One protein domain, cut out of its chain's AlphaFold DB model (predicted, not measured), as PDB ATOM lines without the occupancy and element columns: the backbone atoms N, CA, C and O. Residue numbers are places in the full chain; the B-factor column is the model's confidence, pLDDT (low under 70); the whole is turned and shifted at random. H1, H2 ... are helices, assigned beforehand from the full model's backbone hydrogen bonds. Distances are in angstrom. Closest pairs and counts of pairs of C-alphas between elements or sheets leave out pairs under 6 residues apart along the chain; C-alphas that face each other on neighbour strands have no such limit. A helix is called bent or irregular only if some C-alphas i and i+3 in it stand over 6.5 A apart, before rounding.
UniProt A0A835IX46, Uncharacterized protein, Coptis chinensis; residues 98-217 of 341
ATOM      1  N   SER A  98     268.400 232.369 235.167       85.69
ATOM      2  CA  SER A  98     268.618 233.822 235.274       85.69
ATOM      3  C   SER A  98     269.403 234.219 236.526       85.69
ATOM      4  O   SER A  98     270.173 235.187 236.503       85.69
ATOM      5  N   TYR A  99     269.258 233.472 237.623       83.81
ATOM      6  CA  TYR A  99     270.004 233.706 238.860       83.81
ATOM      7  C   TYR A  99     271.497 233.382 238.719       83.81
ATOM      8  O   TYR A  99     272.348 234.166 239.154       83.81
ATOM      9  N   SER A 100     271.821 232.251 238.091       84.56
ATOM     10  CA  SER A 100     273.209 231.839 237.854       84.56
ATOM     11  C   SER A 100     273.910 232.853 236.953       84.56
ATOM     12  O   SER A 100     274.959 233.379 237.324       84.56
ATOM     13  N   TYR A 101     273.256 233.232 235.850       87.31
ATOM     14  CA  TYR A 101     273.724 234.281 234.941       87.31
ATOM     15  C   TYR A 101     273.998 235.602 235.668       87.31
ATOM     16  O   TYR A 101     275.026 236.250 235.496       87.31
ATOM     17  N   SER A 102     273.088 235.994 236.554       86.00
ATOM     18  CA  SER A 102     273.219 237.216 237.347       86.00
ATOM     19  C   SER A 102     274.431 237.218 238.269       86.00
ATOM     20  O   SER A 102     275.067 238.259 238.447       86.00
ATOM     21  N   SER A 103     274.725 236.064 238.865       86.50
ATOM     22  CA  SER A 103     275.888 235.874 239.726       86.50
ATOM     23  C   SER A 103     277.184 235.938 238.914       86.50
ATOM     24  O   SER A 103     278.103 236.649 239.316       86.50
ATOM     25  N   ALA A 104     277.226 235.294 237.741       87.50
ATOM     26  CA  ALA A 104     278.360 235.364 236.813       87.50
ATOM     27  C   ALA A 104     278.625 236.801 236.330       87.50
ATOM     28  O   ALA A 104     279.764 237.275 236.355       87.50
ATOM     29  N   HIS A 105     277.562 237.548 236.009       87.62
ATOM     30  CA  HIS A 105     277.633 238.976 235.678       87.62
ATOM     31  C   HIS A 105     278.267 239.798 236.800       87.62
ATOM     32  O   HIS A 105     279.155 240.617 236.562       87.62
ATOM     33  N   GLY A 106     277.825 239.569 238.040       87.75
ATOM     34  CA  GLY A 106     278.365 240.246 239.217       87.75
ATOM     35  C   GLY A 106     279.831 239.904 239.485       87.75
ATOM     36  O   GLY A 106     280.618 240.801 239.788       87.75
ATOM     37  N   GLY A 107     280.210 238.632 239.333       89.00
ATOM     38  CA  GLY A 107     281.596 238.174 239.458       89.00
ATOM     39  C   GLY A 107     282.508 238.786 238.395       89.00
ATOM     40  O   GLY A 107     283.587 239.288 238.713       89.00
ATOM     41  N   THR A 108     282.036 238.849 237.151       89.38
ATOM     42  CA  THR A 108     282.754 239.489 236.040       89.38
ATOM     43  C   THR A 108     282.936 240.986 236.291       89.38
ATOM     44  O   THR A 108     284.046 241.497 236.153       89.38
ATOM     45  N   ALA A 109     281.886 241.688 236.739       87.62
ATOM     46  CA  ALA A 109     281.981 243.101 237.110       87.62
ATOM     47  C   ALA A 109     283.046 243.330 238.192       87.62
ATOM     48  O   ALA A 109     283.888 244.206 238.043       87.62
ATOM     49  N   LYS A 110     283.020 242.521 239.259       87.12
ATOM     50  CA  LYS A 110     283.972 242.598 240.375       87.12
ATOM     51  C   LYS A 110     285.417 242.388 239.917       87.12
ATOM     52  O   LYS A 110     286.307 243.082 240.386       87.12
ATOM     53  N   THR A 111     285.640 241.416 239.038       86.25
ATOM     54  CA  THR A 111     286.992 240.997 238.639       86.25
ATOM     55  C   THR A 111     287.659 242.018 237.721       86.25
ATOM     56  O   THR A 111     288.863 242.229 237.797       86.25
ATOM     57  N   HIS A 112     286.883 242.653 236.841       85.12
ATOM     58  CA  HIS A 112     287.437 243.490 235.777       85.12
ATOM     59  C   HIS A 112     287.250 244.995 236.002       85.12
ATOM     60  O   HIS A 112     288.002 245.785 235.432       85.12
ATOM     61  N   CYS A 113     286.262 245.421 236.795       86.75
ATOM     62  CA  CYS A 113     286.038 246.836 237.083       86.75
ATOM     63  C   CYS A 113     286.643 247.207 238.439       86.75
ATOM     64  O   CYS A 113     286.114 246.834 239.484       86.75
ATOM     65  N   LEU A 114     287.722 247.988 238.397       87.44
ATOM     66  CA  LEU A 114     288.450 248.430 239.586       87.44
ATOM     67  C   LEU A 114     287.572 249.310 240.484       87.44
ATOM     68  O   LEU A 114     286.663 250.007 240.018       87.44
ATOM     69  N   ILE A 115     287.827 249.254 241.787       89.69
ATOM     70  CA  ILE A 115     286.984 249.918 242.787       89.69
ATOM     71  C   ILE A 115     287.224 251.426 242.855       89.69
ATOM     72  O   ILE A 115     286.291 252.153 243.177       89.69
ATOM     73  N   PHE A 116     288.426 251.898 242.502       88.81
ATOM     74  CA  PHE A 116     288.807 253.304 242.645       88.81
ATOM     75  C   PHE A 116     288.098 254.243 241.664       88.81
ATOM     76  O   PHE A 116     288.148 255.451 241.858       88.81
ATOM     77  N   TYR A 117     287.457 253.743 240.602       91.00
ATOM     78  CA  TYR A 117     286.696 254.617 239.707       91.00
ATOM     79  C   TYR A 117     285.532 255.267 240.467       91.00
ATOM     80  O   TYR A 117     284.781 254.593 241.172       91.00
ATOM     81  N   GLU A 118     285.342 256.574 240.303       88.81
ATOM     82  CA  GLU A 118     284.255 257.287 240.981       88.81
ATOM     83  C   GLU A 118     282.892 256.951 240.364       88.81
ATOM     84  O   GLU A 118     281.890 256.786 241.073       88.81
ATOM     85  N   SER A 119     282.863 256.795 239.039       89.44
ATOM     86  CA  SER A 119     281.697 256.434 238.248       89.44
ATOM     87  C   SER A 119     282.002 255.297 237.278       89.44
ATOM     88  O   SER A 119     283.091 255.162 236.728       89.44
ATOM     89  N   PHE A 120     280.972 254.514 236.944       90.44
ATOM     90  CA  PHE A 120     281.085 253.517 235.876       90.44
ATOM     91  C   PHE A 120     281.355 254.165 234.508       90.44
ATOM     92  O   PHE A 120     281.800 253.501 233.572       90.44
ATOM     93  N   LYS A 121     281.076 255.467 234.355       91.44
ATOM     94  CA  LYS A 121     281.443 256.220 233.150       91.44
ATOM     95  C   LYS A 121     282.964 256.285 232.979       91.44
ATOM     96  O   LYS A 121     283.409 256.097 231.851       91.44
ATOM     97  N   ASP A 122     283.701 256.377 234.080       92.31
ATOM     98  CA  ASP A 122     285.162 256.535 234.117       92.31
ATOM     99  C   ASP A 122     285.898 255.212 233.880       92.31
ATOM    100  O   ASP A 122     287.067 255.200 233.507       92.31
ATOM    101  N   VAL A 123     285.200 254.080 234.033       91.94
ATOM    102  CA  VAL A 123     285.744 252.764 233.678       91.94
ATOM    103  C   VAL A 123     286.135 252.766 232.189       91.94
ATOM    104  O   VAL A 123     285.272 253.054 231.343       91.94
ATOM    105  N   PRO A 124     287.380 252.391 231.837       94.12
ATOM    106  CA  PRO A 124     287.868 252.434 230.468       94.12
ATOM    107  C   PRO A 124     286.964 251.689 229.490       94.12
ATOM    108  O   PRO A 124     286.466 250.589 229.756       94.12
ATOM    109  N   SER A 125     286.795 252.265 228.301       93.38
ATOM    110  CA  SER A 125     286.019 251.644 227.223       93.38
ATOM    111  C   SER A 125     286.555 250.262 226.850       93.38
ATOM    112  O   SER A 125     285.767 249.377 226.527       93.38
ATOM    113  N   GLN A 126     287.871 250.044 226.950       92.31
ATOM    114  CA  GLN A 126     288.479 248.734 226.715       92.31
ATOM    115  C   GLN A 126     288.018 247.691 227.739       92.31
ATOM    116  O   GLN A 126     287.614 246.598 227.350       92.31
ATOM    117  N   THR A 127     287.967 248.046 229.025       92.25
ATOM    118  CA  THR A 127     287.432 247.178 230.082       92.25
ATOM    119  C   THR A 127     285.965 246.844 229.821       92.25
ATOM    120  O   THR A 127     285.591 245.674 229.831       92.25
ATOM    121  N   LYS A 128     285.141 247.849 229.486       93.81
ATOM    122  CA  LYS A 128     283.721 247.652 229.132       93.81
ATOM    123  C   LYS A 128     283.541 246.723 227.927       93.81
ATOM    124  O   LYS A 128     282.630 245.899 227.924       93.81
ATOM    125  N   ARG A 129     284.399 246.843 226.906       93.25
ATOM    126  CA  ARG A 129     284.407 245.945 225.740       93.25
ATOM    127  C   ARG A 129     284.799 244.523 226.128       93.25
ATOM    128  O   ARG A 129     284.126 243.595 225.696       93.25
ATOM    129  N   SER A 130     285.827 244.360 226.956       91.81
ATOM    130  CA  SER A 130     286.317 243.049 227.394       91.81
ATOM    131  C   SER A 130     285.277 242.286 228.215       91.81
ATOM    132  O   SER A 130     285.009 241.125 227.923       91.81
ATOM    133  N   ILE A 131     284.648 242.932 229.207       92.81
ATOM    134  CA  ILE A 131     283.605 242.282 230.027       92.81
ATOM    135  C   ILE A 131     282.364 241.944 229.202       92.81
ATOM    136  O   ILE A 131     281.732 240.916 229.436       92.81
ATOM    137  N   TRP A 132     282.024 242.798 228.227       93.19
ATOM    138  CA  TRP A 132     280.928 242.531 227.308       93.19
ATOM    139  C   TRP A 132     281.236 241.320 226.437       93.19
ATOM    140  O   TRP A 132     280.430 240.402 226.417       93.19
ATOM    141  N   LYS A 133     282.401 241.300 225.776       91.31
ATOM    142  CA  LYS A 133     282.825 240.195 224.911       91.31
ATOM    143  C   LYS A 133     282.795 238.865 225.667       91.31
ATOM    144  O   LYS A 133     282.153 237.937 225.209       91.31
ATOM    145  N   LYS A 134     283.377 238.815 226.869       89.75
ATOM    146  CA  LYS A 134     283.405 237.600 227.694       89.75
ATOM    147  C   LYS A 134     282.010 237.020 227.951       89.75
ATOM    148  O   LYS A 134     281.775 235.860 227.652       89.75
ATOM    149  N   ILE A 135     281.078 237.826 228.468       89.31
ATOM    150  CA  ILE A 135     279.721 237.334 228.765       89.31
ATOM    151  C   ILE A 135     278.913 237.091 227.486       89.31
ATOM    152  O   ILE A 135     278.092 236.179 227.437       89.31
ATOM    153  N   LYS A 136     279.137 237.888 226.443       88.12
ATOM    154  CA  LYS A 136     278.504 237.669 225.146       88.12
ATOM    155  C   LYS A 136     278.862 236.289 224.595       88.12
ATOM    156  O   LYS A 136     277.951 235.565 224.211       88.12
ATOM    157  N   ASP A 137     280.147 235.950 224.598       86.50
ATOM    158  CA  ASP A 137     280.668 234.697 224.053       86.50
ATOM    159  C   ASP A 137     280.268 233.502 224.944       86.50
ATOM    160  O   ASP A 137     279.852 232.471 224.429       86.50
ATOM    161  N   GLU A 138     280.290 233.659 226.274       86.00
ATOM    162  CA  GLU A 138     279.915 232.601 227.234       86.00
ATOM    163  C   GLU A 138     278.416 232.236 227.194       86.00
ATOM    164  O   GLU A 138     278.057 231.081 227.412       86.00
ATOM    165  N   TYR A 139     277.532 233.206 226.927       84.06
ATOM    166  CA  TYR A 139     276.072 233.015 226.989       84.06
ATOM    167  C   TYR A 139     275.353 233.204 225.645       84.06
ATOM    168  O   TYR A 139     274.123 233.222 225.622       84.06
ATOM    169  N   GLY A 140     276.081 233.384 224.537       80.00
ATOM    170  CA  GLY A 140     275.497 233.560 223.202       80.00
ATOM    171  C   GLY A 140     274.566 234.774 223.088       80.00
ATOM    172  O   GLY A 140     273.491 234.692 222.500       80.00
ATOM    173  N   ILE A 141     274.926 235.908 223.696       82.94
ATOM    174  CA  ILE A 141     274.016 237.062 223.788       82.94
ATOM    175  C   ILE A 141     274.041 237.888 222.495       82.94
ATOM    176  O   ILE A 141     275.098 238.302 222.016       82.94
ATOM    177  N   ALA A 142     272.865 238.240 221.975       81.06
ATOM    178  CA  ALA A 142     272.754 239.139 220.829       81.06
ATOM    179  C   ALA A 142     273.348 240.540 221.113       81.06
ATOM    180  O   ALA A 142     273.163 241.118 222.190       81.06
ATOM    181  N   GLU A 143     274.030 241.135 220.119       82.50
ATOM    182  CA  GLU A 143     274.721 242.436 220.266       82.50
ATOM    183  C   GLU A 143     273.767 243.578 220.655       82.50
ATOM    184  O   GLU A 143     274.160 244.496 221.380       82.50
ATOM    185  N   VAL A 144     272.494 243.489 220.254       78.12
ATOM    186  CA  VAL A 144     271.439 244.448 220.621       78.12
ATOM    187  C   VAL A 144     271.310 244.640 222.139       78.12
ATOM    188  O   VAL A 144     271.059 245.750 222.617       78.12
ATOM    189  N   TYR A 145     271.560 243.595 222.932       83.81
ATOM    190  CA  TYR A 145     271.402 243.638 224.384       83.81
ATOM    191  C   TYR A 145     272.620 244.217 225.112       83.81
ATOM    192  O   TYR A 145     272.584 244.408 226.330       83.81
ATOM    193  N   LYS A 146     273.689 244.589 224.401       88.44
ATOM    194  CA  LYS A 146     274.900 245.173 224.998       88.44
ATOM    195  C   LYS A 146     274.598 246.337 225.935       88.44
ATOM    196  O   LYS A 146     275.111 246.403 227.051       88.44
ATOM    197  N   LYS A 147     273.741 247.267 225.501       85.50
ATOM    198  CA  LYS A 147     273.395 248.470 226.273       85.50
ATOM    199  C   LYS A 147     272.733 248.108 227.604       85.50
ATOM    200  O   LYS A 147     273.074 248.698 228.631       85.50
ATOM    201  N   CYS A 148     271.810 247.143 227.614       84.56
ATOM    202  CA  CYS A 148     271.151 246.719 228.848       84.56
ATOM    203  C   CYS A 148     272.091 245.886 229.736       84.56
ATOM    204  O   CYS A 148     272.091 246.082 230.954       84.56
ATOM    205  N   GLN A 149     272.977 245.059 229.164       89.00
ATOM    206  CA  GLN A 149     273.989 244.347 229.952       89.00
ATOM    207  C   GLN A 149     274.996 245.306 230.604       89.00
ATOM    208  O   GLN A 149     275.275 245.168 231.792       89.00
ATOM    209  N   LEU A 150     275.470 246.342 229.902       91.56
ATOM    210  CA  LEU A 150     276.357 247.363 230.484       91.56
ATOM    211  C   LEU A 150     275.701 248.127 231.643       91.56
ATOM    212  O   LEU A 150     276.364 248.406 232.642       91.56
ATOM    213  N   LYS A 151     274.391 248.409 231.573       88.69
ATOM    214  CA  LYS A 151     273.645 248.970 232.717       88.69
ATOM    215  C   LYS A 151     273.645 248.018 233.919       88.69
ATOM    216  O   LYS A 151     273.797 248.476 235.054       88.69
ATOM    217  N   LYS A 152     273.488 246.708 233.689       88.38
ATOM    218  CA  LYS A 152     273.552 245.694 234.755       88.38
ATOM    219  C   LYS A 152     274.951 245.600 235.357       88.38
ATOM    220  O   LYS A 152     275.055 245.642 236.577       88.38
ATOM    221  N   PHE A 153     276.008 245.581 234.542       91.81
ATOM    222  CA  PHE A 153     277.392 245.633 235.030       91.81
ATOM    223  C   PHE A 153     277.634 246.862 235.905       91.81
ATOM    224  O   PHE A 153     278.151 246.736 237.012       91.81
ATOM    225  N   ALA A 154     277.177 248.037 235.462       91.94
ATOM    226  CA  ALA A 154     277.287 249.267 236.237       91.94
ATOM    227  C   ALA A 154     276.585 249.158 237.600       91.94
ATOM    228  O   ALA A 154     277.111 249.626 238.608       91.94
ATOM    229  N   LYS A 155     275.400 248.535 237.644       90.00
ATOM    230  CA  LYS A 155     274.672 248.276 238.894       90.00
ATOM    231  C   LYS A 155     275.442 247.315 239.802       90.00
ATOM    232  O   LYS A 155     275.656 247.647 240.963       90.00
ATOM    233  N   SER A 156     275.882 246.170 239.285       90.75
ATOM    234  CA  SER A 156     276.618 245.166 240.062       90.75
ATOM    235  C   SER A 156     277.945 245.696 240.606       90.75
ATOM    236  O   SER A 156     278.288 245.406 241.749       90.75
ATOM    237  N   TRP A 157     278.653 246.515 239.826       93.25
ATOM    238  CA  TRP A 157     279.864 247.203 240.271       93.25
ATOM    239  C   TRP A 157     279.570 248.194 241.409       93.25
ATOM    240  O   TRP A 157     280.210 248.122 242.453       93.25
ATOM    241  N   ARG A 158     278.527 249.035 241.292       91.50
ATOM    242  CA  ARG A 158     278.115 249.936 242.390       91.50
ATOM    243  C   ARG A 158     277.737 249.177 243.664       91.50
ATOM    244  O   ARG A 158     278.103 249.593 244.759       91.50
ATOM    245  N   GLU A 159     277.011 248.067 243.535       90.50
ATOM    246  CA  GLU A 159     276.655 247.206 244.670       90.50
ATOM    247  C   GLU A 159     277.892 246.568 245.313       90.50
ATOM    248  O   GLU A 159     277.957 246.448 246.536       90.50
ATOM    249  N   TYR A 160     278.882 246.168 244.510       91.38
ATOM    250  CA  TYR A 160     280.154 245.658 245.012       91.38
ATOM    251  C   TYR A 160     280.937 246.732 245.775       91.38
ATOM    252  O   TYR A 160     281.280 246.489 246.932       91.38
ATOM    253  N   ASN A 161     281.116 247.923 245.198       90.88
ATOM    254  CA  ASN A 161     281.782 249.043 245.869       90.88
ATOM    255  C   ASN A 161     281.070 249.419 247.173       90.88
ATOM    256  O   ASN A 161     281.716 249.620 248.195       90.88
ATOM    257  N   HIS A 162     279.732 249.432 247.182       90.75
ATOM    258  CA  HIS A 162     278.963 249.670 248.402       90.75
ATOM    259  C   HIS A 162     279.242 248.613 249.482       90.75
ATOM    260  O   HIS A 162     279.442 248.974 250.639       90.75
ATOM    261  N   ARG A 163     279.288 247.319 249.123       91.12
ATOM    262  CA  ARG A 163     279.626 246.244 250.074       91.12
ATOM    263  C   ARG A 163     281.045 246.379 250.613       91.12
ATOM    264  O   ARG A 163     281.243 246.147 251.800       91.12
ATOM    265  N   ILE A 164     282.007 246.722 249.758       91.38
ATOM    266  CA  ILE A 164     283.396 246.952 250.164       91.38
ATOM    267  C   ILE A 164     283.465 248.119 251.152       91.38
ATOM    268  O   ILE A 164     284.011 247.950 252.239       91.38
ATOM    269  N   ARG A 165     282.812 249.245 250.837       90.94
ATOM    270  CA  ARG A 165     282.762 250.417 251.716       90.94
ATOM    271  C   ARG A 165     282.196 250.064 253.093       90.94
ATOM    272  O   ARG A 165     282.869 250.249 254.096       90.94
ATOM    273  N   VAL A 166     281.007 249.463 253.147       91.19
ATOM    274  CA  VAL A 166     280.355 249.111 254.423       91.19
ATOM    275  C   VAL A 166     281.192 248.125 255.247       91.19
ATOM    276  O   VAL A 166     281.210 248.197 256.471       91.19
ATOM    277  N   LYS A 167     281.885 247.182 254.597       91.69
ATOM    278  CA  LYS A 167     282.648 246.143 255.300       91.69
ATOM    279  C   LYS A 167     284.048 246.565 255.740       91.69
ATOM    280  O   LYS A 167     284.542 245.955 256.687       91.69
ATOM    281  N   HIS A 168     284.679 247.510 255.045       91.62
ATOM    282  CA  HIS A 168     286.106 247.814 255.217       91.62
ATOM    283  C   HIS A 168     286.419 249.304 255.374       91.62
ATOM    284  O   HIS A 168     287.414 249.630 255.998       91.62
ATOM    285  N   TYR A 169     285.592 250.206 254.845       92.12
ATOM    286  CA  TYR A 169     285.804 251.653 254.963       92.12
ATOM    287  C   TYR A 169     285.037 252.234 256.159       92.12
ATOM    288  O   TYR A 169     285.626 252.873 257.024       92.12
ATOM    289  N   ASP A 170     283.729 251.957 256.249       90.88
ATOM    290  CA  ASP A 170     282.822 252.532 257.260       90.88
ATOM    291  C   ASP A 170     283.102 252.005 258.691       90.88
ATOM    292  O   ASP A 170     282.475 252.465 259.639       90.88
ATOM    293  N   LYS A 171     283.999 251.021 258.855       91.94
ATOM    294  CA  LYS A 171     284.364 250.424 260.154       91.94
ATOM    295  C   LYS A 171     285.381 251.230 260.957       91.94
ATOM    296  O   LYS A 171     285.524 250.977 262.145       91.94
ATOM    297  N   TYR A 172     286.103 252.119 260.289       92.56
ATOM    298  CA  TYR A 172     287.208 252.871 260.864       92.56
ATOM    299  C   TYR A 172     286.927 254.356 260.700       92.56
ATOM    300  O   TYR A 172     286.346 254.771 259.691       92.56
ATOM    301  N   ASP A 173     287.360 255.157 261.666       89.62
ATOM    302  CA  ASP A 173     287.042 256.584 261.698       89.62
ATOM    303  C   ASP A 173     288.046 257.430 260.901       89.62
ATOM    304  O   ASP A 173     287.649 258.403 260.252       89.62
ATOM    305  N   ASN A 174     289.318 257.017 260.868       92.75
ATOM    306  CA  ASN A 174     290.409 257.740 260.207       92.75
ATOM    307  C   ASN A 174     290.870 257.067 258.899       92.75
ATOM    308  O   ASN A 174     290.814 255.845 258.752       92.75
ATOM    309  N   ASP A 175     291.337 257.876 257.942       92.06
ATOM    310  CA  ASP A 175     291.730 257.397 256.610       92.06
ATOM    311  C   ASP A 175     293.008 256.548 256.628       92.06
ATOM    312  O   ASP A 175     293.102 255.583 255.869       92.06
ATOM    313  N   ASP A 176     293.953 256.818 257.530       92.06
ATOM    314  CA  ASP A 176     295.185 256.028 257.636       92.06
ATOM    315  C   ASP A 176     294.903 254.587 258.081       92.06
ATOM    316  O   ASP A 176     295.464 253.627 257.554       92.06
ATOM    317  N   GLU A 177     293.985 254.406 259.027       92.94
ATOM    318  CA  GLU A 177     293.504 253.106 259.479       92.94
ATOM    319  C   GLU A 177     292.705 252.405 258.383       92.94
ATOM    320  O   GLU A 177     292.939 251.221 258.129       92.94
ATOM    321  N   ARG A 178     291.855 253.136 257.645       94.69
ATOM    322  CA  ARG A 178     291.175 252.591 256.459       94.69
ATOM    323  C   ARG A 178     292.191 252.043 255.457       94.69
ATOM    324  O   ARG A 178     292.026 250.908 255.017       94.69
ATOM    325  N   LYS A 179     293.259 252.784 255.139       94.12
ATOM    326  CA  LYS A 179     294.336 252.350 254.221       94.12
ATOM    327  C   LYS A 179     295.113 251.137 254.742       94.12
ATOM    328  O   LYS A 179     295.438 250.226 253.975       94.12
ATOM    329  N   ARG A 180     295.355 251.054 256.056       92.44
ATOM    330  CA  ARG A 180     295.973 249.869 256.686       92.44
ATOM    331  C   ARG A 180     295.111 248.613 256.519       92.44
ATOM    332  O   ARG A 180     295.659 247.545 256.245       92.44
ATOM    333  N   HIS A 181     293.786 248.741 256.591       91.25
ATOM    334  CA  HIS A 181     292.833 247.630 256.487       91.25
ATOM    335  C   HIS A 181     292.326 247.359 255.058       91.25
ATOM    336  O   HIS A 181     291.122 247.257 254.803       91.25
ATOM    337  N   CYS A 182     293.263 247.177 254.124       91.81
ATOM    338  CA  CYS A 182     292.957 246.786 252.748       91.81
ATOM    339  C   CYS A 182     292.207 245.434 252.691       91.81
ATOM    340  O   CYS A 182     292.661 244.458 253.297       91.81
ATOM    341  N   PRO A 183     291.082 245.329 251.955       90.12
ATOM    342  CA  PRO A 183     290.376 244.067 251.763       90.12
ATOM    343  C   PRO A 183     291.230 243.014 251.046       90.12
ATOM    344  O   PRO A 183     291.966 243.324 250.108       90.12
ATOM    345  N   GLU A 184     291.045 241.745 251.410       87.44
ATOM    346  CA  GLU A 184     291.661 240.621 250.703       87.44
ATOM    347  C   GLU A 184     291.210 240.574 249.229       87.44
ATOM    348  O   GLU A 184     290.021 240.701 248.907       87.44
ATOM    349  N   GLY A 185     292.171 240.398 248.318       84.12
ATOM    350  CA  GLY A 185     291.933 240.355 246.872       84.12
ATOM    351  C   GLY A 185     291.771 241.723 246.198       84.12
ATOM    352  O   GLY A 185     291.460 241.771 245.008       84.12
ATOM    353  N   VAL A 186     291.976 242.825 246.924       88.06
ATOM    354  CA  VAL A 186     292.090 244.180 246.368       88.06
ATOM    355  C   VAL A 186     293.555 244.607 246.441       88.06
ATOM    356  O   VAL A 186     294.216 244.383 247.451       88.06
ATOM    357  N   LYS A 187     294.080 245.204 245.365       91.12
ATOM    358  CA  LYS A 187     295.440 245.758 245.358       91.12
ATOM    359  C   LYS A 187     295.518 246.961 246.292       91.12
ATOM    360  O   LYS A 187     294.595 247.775 246.308       91.12
ATOM    361  N   ARG A 188     296.621 247.096 247.030       92.50
ATOM    362  CA  ARG A 188     296.792 248.171 248.018       92.50
ATOM    363  C   ARG A 188     296.685 249.550 247.367       92.50
ATOM    364  O   ARG A 188     295.979 250.407 247.876       92.50
ATOM    365  N   GLU A 189     297.266 249.716 246.186       93.69
ATOM    366  CA  GLU A 189     297.253 250.980 245.444       93.69
ATOM    367  C   GLU A 189     295.830 251.361 245.003       93.69
ATOM    368  O   GLU A 189     295.427 252.523 245.067       93.69
ATOM    369  N   ASP A 190     295.038 250.372 244.578       92.56
ATOM    370  CA  ASP A 190     293.637 250.576 244.201       92.56
ATOM    371  C   ASP A 190     292.772 250.912 245.423       92.56
ATOM    372  O   ASP A 190     291.816 251.684 245.315       92.56
ATOM    373  N   TRP A 191     293.098 250.329 246.580       95.44
ATOM    374  CA  TRP A 191     292.421 250.600 247.842       95.44
ATOM    375  C   TRP A 191     292.723 251.998 248.372       95.44
ATOM    376  O   TRP A 191     291.790 252.716 248.719       95.44
ATOM    377  N   ASP A 192     293.983 252.425 248.360       95.12
ATOM    378  CA  ASP A 192     294.367 253.754 248.839       95.12
ATOM    379  C   ASP A 192     293.662 254.849 248.032       95.12
ATOM    380  O   ASP A 192     293.036 255.743 248.602       95.12
ATOM    381  N   ARG A 193     293.629 254.703 246.699       95.12
ATOM    382  CA  ARG A 193     292.877 255.607 245.812       95.12
ATOM    383  C   ARG A 193     291.375 255.569 246.069       95.12
ATOM    384  O   ARG A 193     290.698 256.586 245.925       95.12
ATOM    385  N   PHE A 194     290.828 254.401 246.407       94.69
ATOM    386  CA  PHE A 194     289.428 254.285 246.798       94.69
ATOM    387  C   PHE A 194     289.155 255.068 248.087       94.69
ATOM    388  O   PHE A 194     288.201 255.841 248.111       94.69
ATOM    389  N   VAL A 195     290.000 254.929 249.114       95.19
ATOM    390  CA  VAL A 195     289.875 255.678 250.376       95.19
ATOM    391  C   VAL A 195     289.930 257.184 250.116       95.19
ATOM    392  O   VAL A 195     289.024 257.899 250.537       95.19
ATOM    393  N   ASP A 196     290.910 257.650 249.337       94.62
ATOM    394  CA  ASP A 196     291.060 259.071 248.993       94.62
ATOM    395  C   ASP A 196     289.830 259.622 248.255       94.62
ATOM    396  O   ASP A 196     289.374 260.740 248.505       94.62
ATOM    397  N   ASN A 197     289.247 258.827 247.354       92.81
ATOM    398  CA  ASN A 197     288.027 259.212 246.657       92.81
ATOM    399  C   ASN A 197     286.831 259.290 247.607       92.81
ATOM    400  O   ASN A 197     286.069 260.251 247.545       92.81
ATOM    401  N   GLU A 198     286.659 258.315 248.493       91.06
ATOM    402  CA  GLU A 198     285.560 258.293 249.460       91.06
ATOM    403  C   GLU A 198     285.663 259.400 250.525       91.06
ATOM    404  O   GLU A 198     284.637 259.879 251.023       91.06
ATOM    405  N   ALA A 199     286.875 259.885 250.810       91.69
ATOM    406  CA  ALA A 199     287.113 261.000 251.722       91.69
ATOM    407  C   ALA A 199     286.576 262.348 251.196       91.69
ATOM    408  O   ALA A 199     286.258 263.235 252.003       91.69
ATOM    409  N   LYS A 200     286.411 262.494 249.869       93.56
ATOM    410  CA  LYS A 200     285.951 263.731 249.213       93.56
ATOM    411  C   LYS A 200     284.584 264.197 249.751       93.56
ATOM    412  O   LYS A 200     283.647 263.394 249.827       93.56
ATOM    413  N   PRO A 201     284.395 265.504 250.029       92.75
ATOM    414  CA  PRO A 201     283.119 266.034 250.524       92.75
ATOM    415  C   PRO A 201     281.927 265.741 249.603       92.75
ATOM    416  O   PRO A 201     280.862 265.336 250.070       92.75
ATOM    417  N   SER A 202     282.120 265.865 248.287       91.75
ATOM    418  CA  SER A 202     281.089 265.578 247.279       91.75
ATOM    419  C   SER A 202     280.600 264.128 247.339       91.75
ATOM    420  O   SER A 202     279.401 263.860 247.220       91.75
ATOM    421  N   ARG A 203     281.512 263.180 247.591       90.19
ATOM    422  CA  ARG A 203     281.177 261.767 247.784       90.19
ATOM    423  C   ARG A 203     280.378 261.591 249.063       90.19
ATOM    424  O   ARG A 203     279.263 261.079 248.989       90.19
ATOM    425  N   LYS A 204     280.872 262.093 250.202       89.62
ATOM    426  CA  LYS A 204     280.167 262.061 251.504       89.62
ATOM    427  C   LYS A 204     278.732 262.592 251.405       89.62
ATOM    428  O   LYS A 204     277.805 261.941 251.892       89.62
ATOM    429  N   GLN A 205     278.525 263.708 250.707       92.38
ATOM    430  CA  GLN A 205     277.193 264.269 250.474       92.38
ATOM    431  C   GLN A 205     276.301 263.331 249.650       92.38
ATOM    432  O   GLN A 205     275.166 263.054 250.044       92.38
ATOM    433  N   MET A 206     276.808 262.787 248.538       89.06
ATOM    434  CA  MET A 206     276.065 261.831 247.709       89.06
ATOM    435  C   MET A 206     275.637 260.590 248.511       89.06
ATOM    436  O   MET A 206     274.513 260.103 248.356       89.06
ATOM    437  N   TRP A 207     276.495 260.096 249.408       86.38
ATOM    438  CA  TRP A 207     276.159 258.989 250.305       86.38
ATOM    439  C   TRP A 207     275.058 259.345 251.290       86.38
ATOM    440  O   TRP A 207     274.153 258.535 251.495       86.38
ATOM    441  N   LEU A 208     275.119 260.530 251.898       90.25
ATOM    442  CA  LEU A 208     274.112 260.980 252.852       90.25
ATOM    443  C   LEU A 208     272.732 261.062 252.192       90.25
ATOM    444  O   LEU A 208     271.763 260.517 252.727       90.25
ATOM    445  N   VAL A 209     272.666 261.641 250.989       92.00
ATOM    446  CA  VAL A 209     271.447 261.662 250.169       92.00
ATOM    447  C   VAL A 209     270.963 260.235 249.914       92.00
ATOM    448  O   VAL A 209     269.826 259.906 250.241       92.00
ATOM    449  N   GLY A 210     271.838 259.349 249.427       88.94
ATOM    450  CA  GLY A 210     271.486 257.954 249.157       88.94
ATOM    451  C   GLY A 210     270.992 257.194 250.394       88.94
ATOM    452  O   GLY A 210     270.012 256.453 250.313       88.94
ATOM    453  N   LYS A 211     271.623 257.392 251.556       88.88
ATOM    454  CA  LYS A 211     271.227 256.791 252.841       88.88
ATOM    455  C   LYS A 211     269.829 257.255 253.246       88.88
ATOM    456  O   LYS A 211     269.002 256.420 253.610       88.88
ATOM    457  N   ASN A 212     269.552 258.551 253.135       92.19
ATOM    458  CA  ASN A 212     268.248 259.125 253.459       92.19
ATOM    459  C   ASN A 212     267.164 258.642 252.486       92.19
ATOM    460  O   ASN A 212     266.112 258.186 252.928       92.19
ATOM    461  N   SER A 213     267.448 258.604 251.178       89.44
ATOM    462  CA  SER A 213     266.526 258.045 250.181       89.44
ATOM    463  C   SER A 213     266.225 256.565 250.432       89.44
ATOM    464  O   SER A 213     265.086 256.133 250.278       89.44
ATOM    465  N   ARG A 214     267.221 255.768 250.849       86.56
ATOM    466  CA  ARG A 214     267.010 254.351 251.188       86.56
ATOM    467  C   ARG A 214     266.181 254.171 252.456       86.56
ATOM    468  O   ARG A 214     265.360 253.263 252.475       86.56
ATOM    469  N   LYS A 215     266.352 255.024 253.472       87.94
ATOM    470  CA  LYS A 215     265.495 255.032 254.673       87.94
ATOM    471  C   LYS A 215     264.047 255.414 254.350       87.94
ATOM    472  O   LYS A 215     263.131 254.858 254.937       87.94
ATOM    473  N   ALA A 216     263.845 256.326 253.399       87.25
ATOM    474  CA  ALA A 216     262.519 256.758 252.962       87.25
ATOM    475  C   ALA A 216     261.815 255.761 252.017       87.25
ATOM    476  O   ALA A 216     260.642 255.948 251.692       87.25
ATOM    477  N   LEU A 217     262.501 254.707 251.555       83.62
ATOM    478  CA  LEU A 217     261.945 253.741 250.608       83.62
ATOM    479  C   LEU A 217     260.949 252.802 251.303       83.62
ATOM    480  O   LEU A 217     261.339 251.824 251.935       83.62
TER     481      LEU A 217
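This is residues 98 to 217 of the 341 residues of an uncharacterized protein of Coptis chinensis (UniProt A0A835IX46). One long helix, H3, is the beam of the model; the hairpin of H1 and H2 packs on it, a smaller hairpin of H4 and H5 lies by its last residue, and H6 leads away, with residues 208 to 217 sticking out. The 120 printed residues include six named helices, H1 to H6 in order, and no named strand: all helix, compact, radius of gyration of the C-alphas 15.7 A, spans 47 by 36 by 25 A.

H3, residues 143 to 169, is irregular, C-alphas 144 and 147 being 7.2 A apart. H1, residues 98 to 112, touches it with residues 105 to 110 alone; the closest C-alphas, of Gly 106 and Ser 156, are 5.3 A apart. H2, residues 125 to 139, forms a hairpin with H1 at a shallow tilt of 31 degrees; their closest C-alphas, of Thr 108 and Ile 131, are 6.7 A apart. H4, residues 175 to 180, and H5, residues 188 to 199, form another; their closest C-alphas, of Lys 179 and Asp 192, are 5.6 A apart. H6, residues 201 to 215, touches no helix. Every O i to N i+4 pair is within hydrogen-bond range but in H3, 21 of 23.

H3 runs 37.6 A from C-alpha 143 (274.721, 242.436, 220.266) to C-alpha 169 (285.804, 251.653, 254.963).

The printed part has no cut; the link from H1 to H2 is long; no printed residue is under 70 in pLDDT.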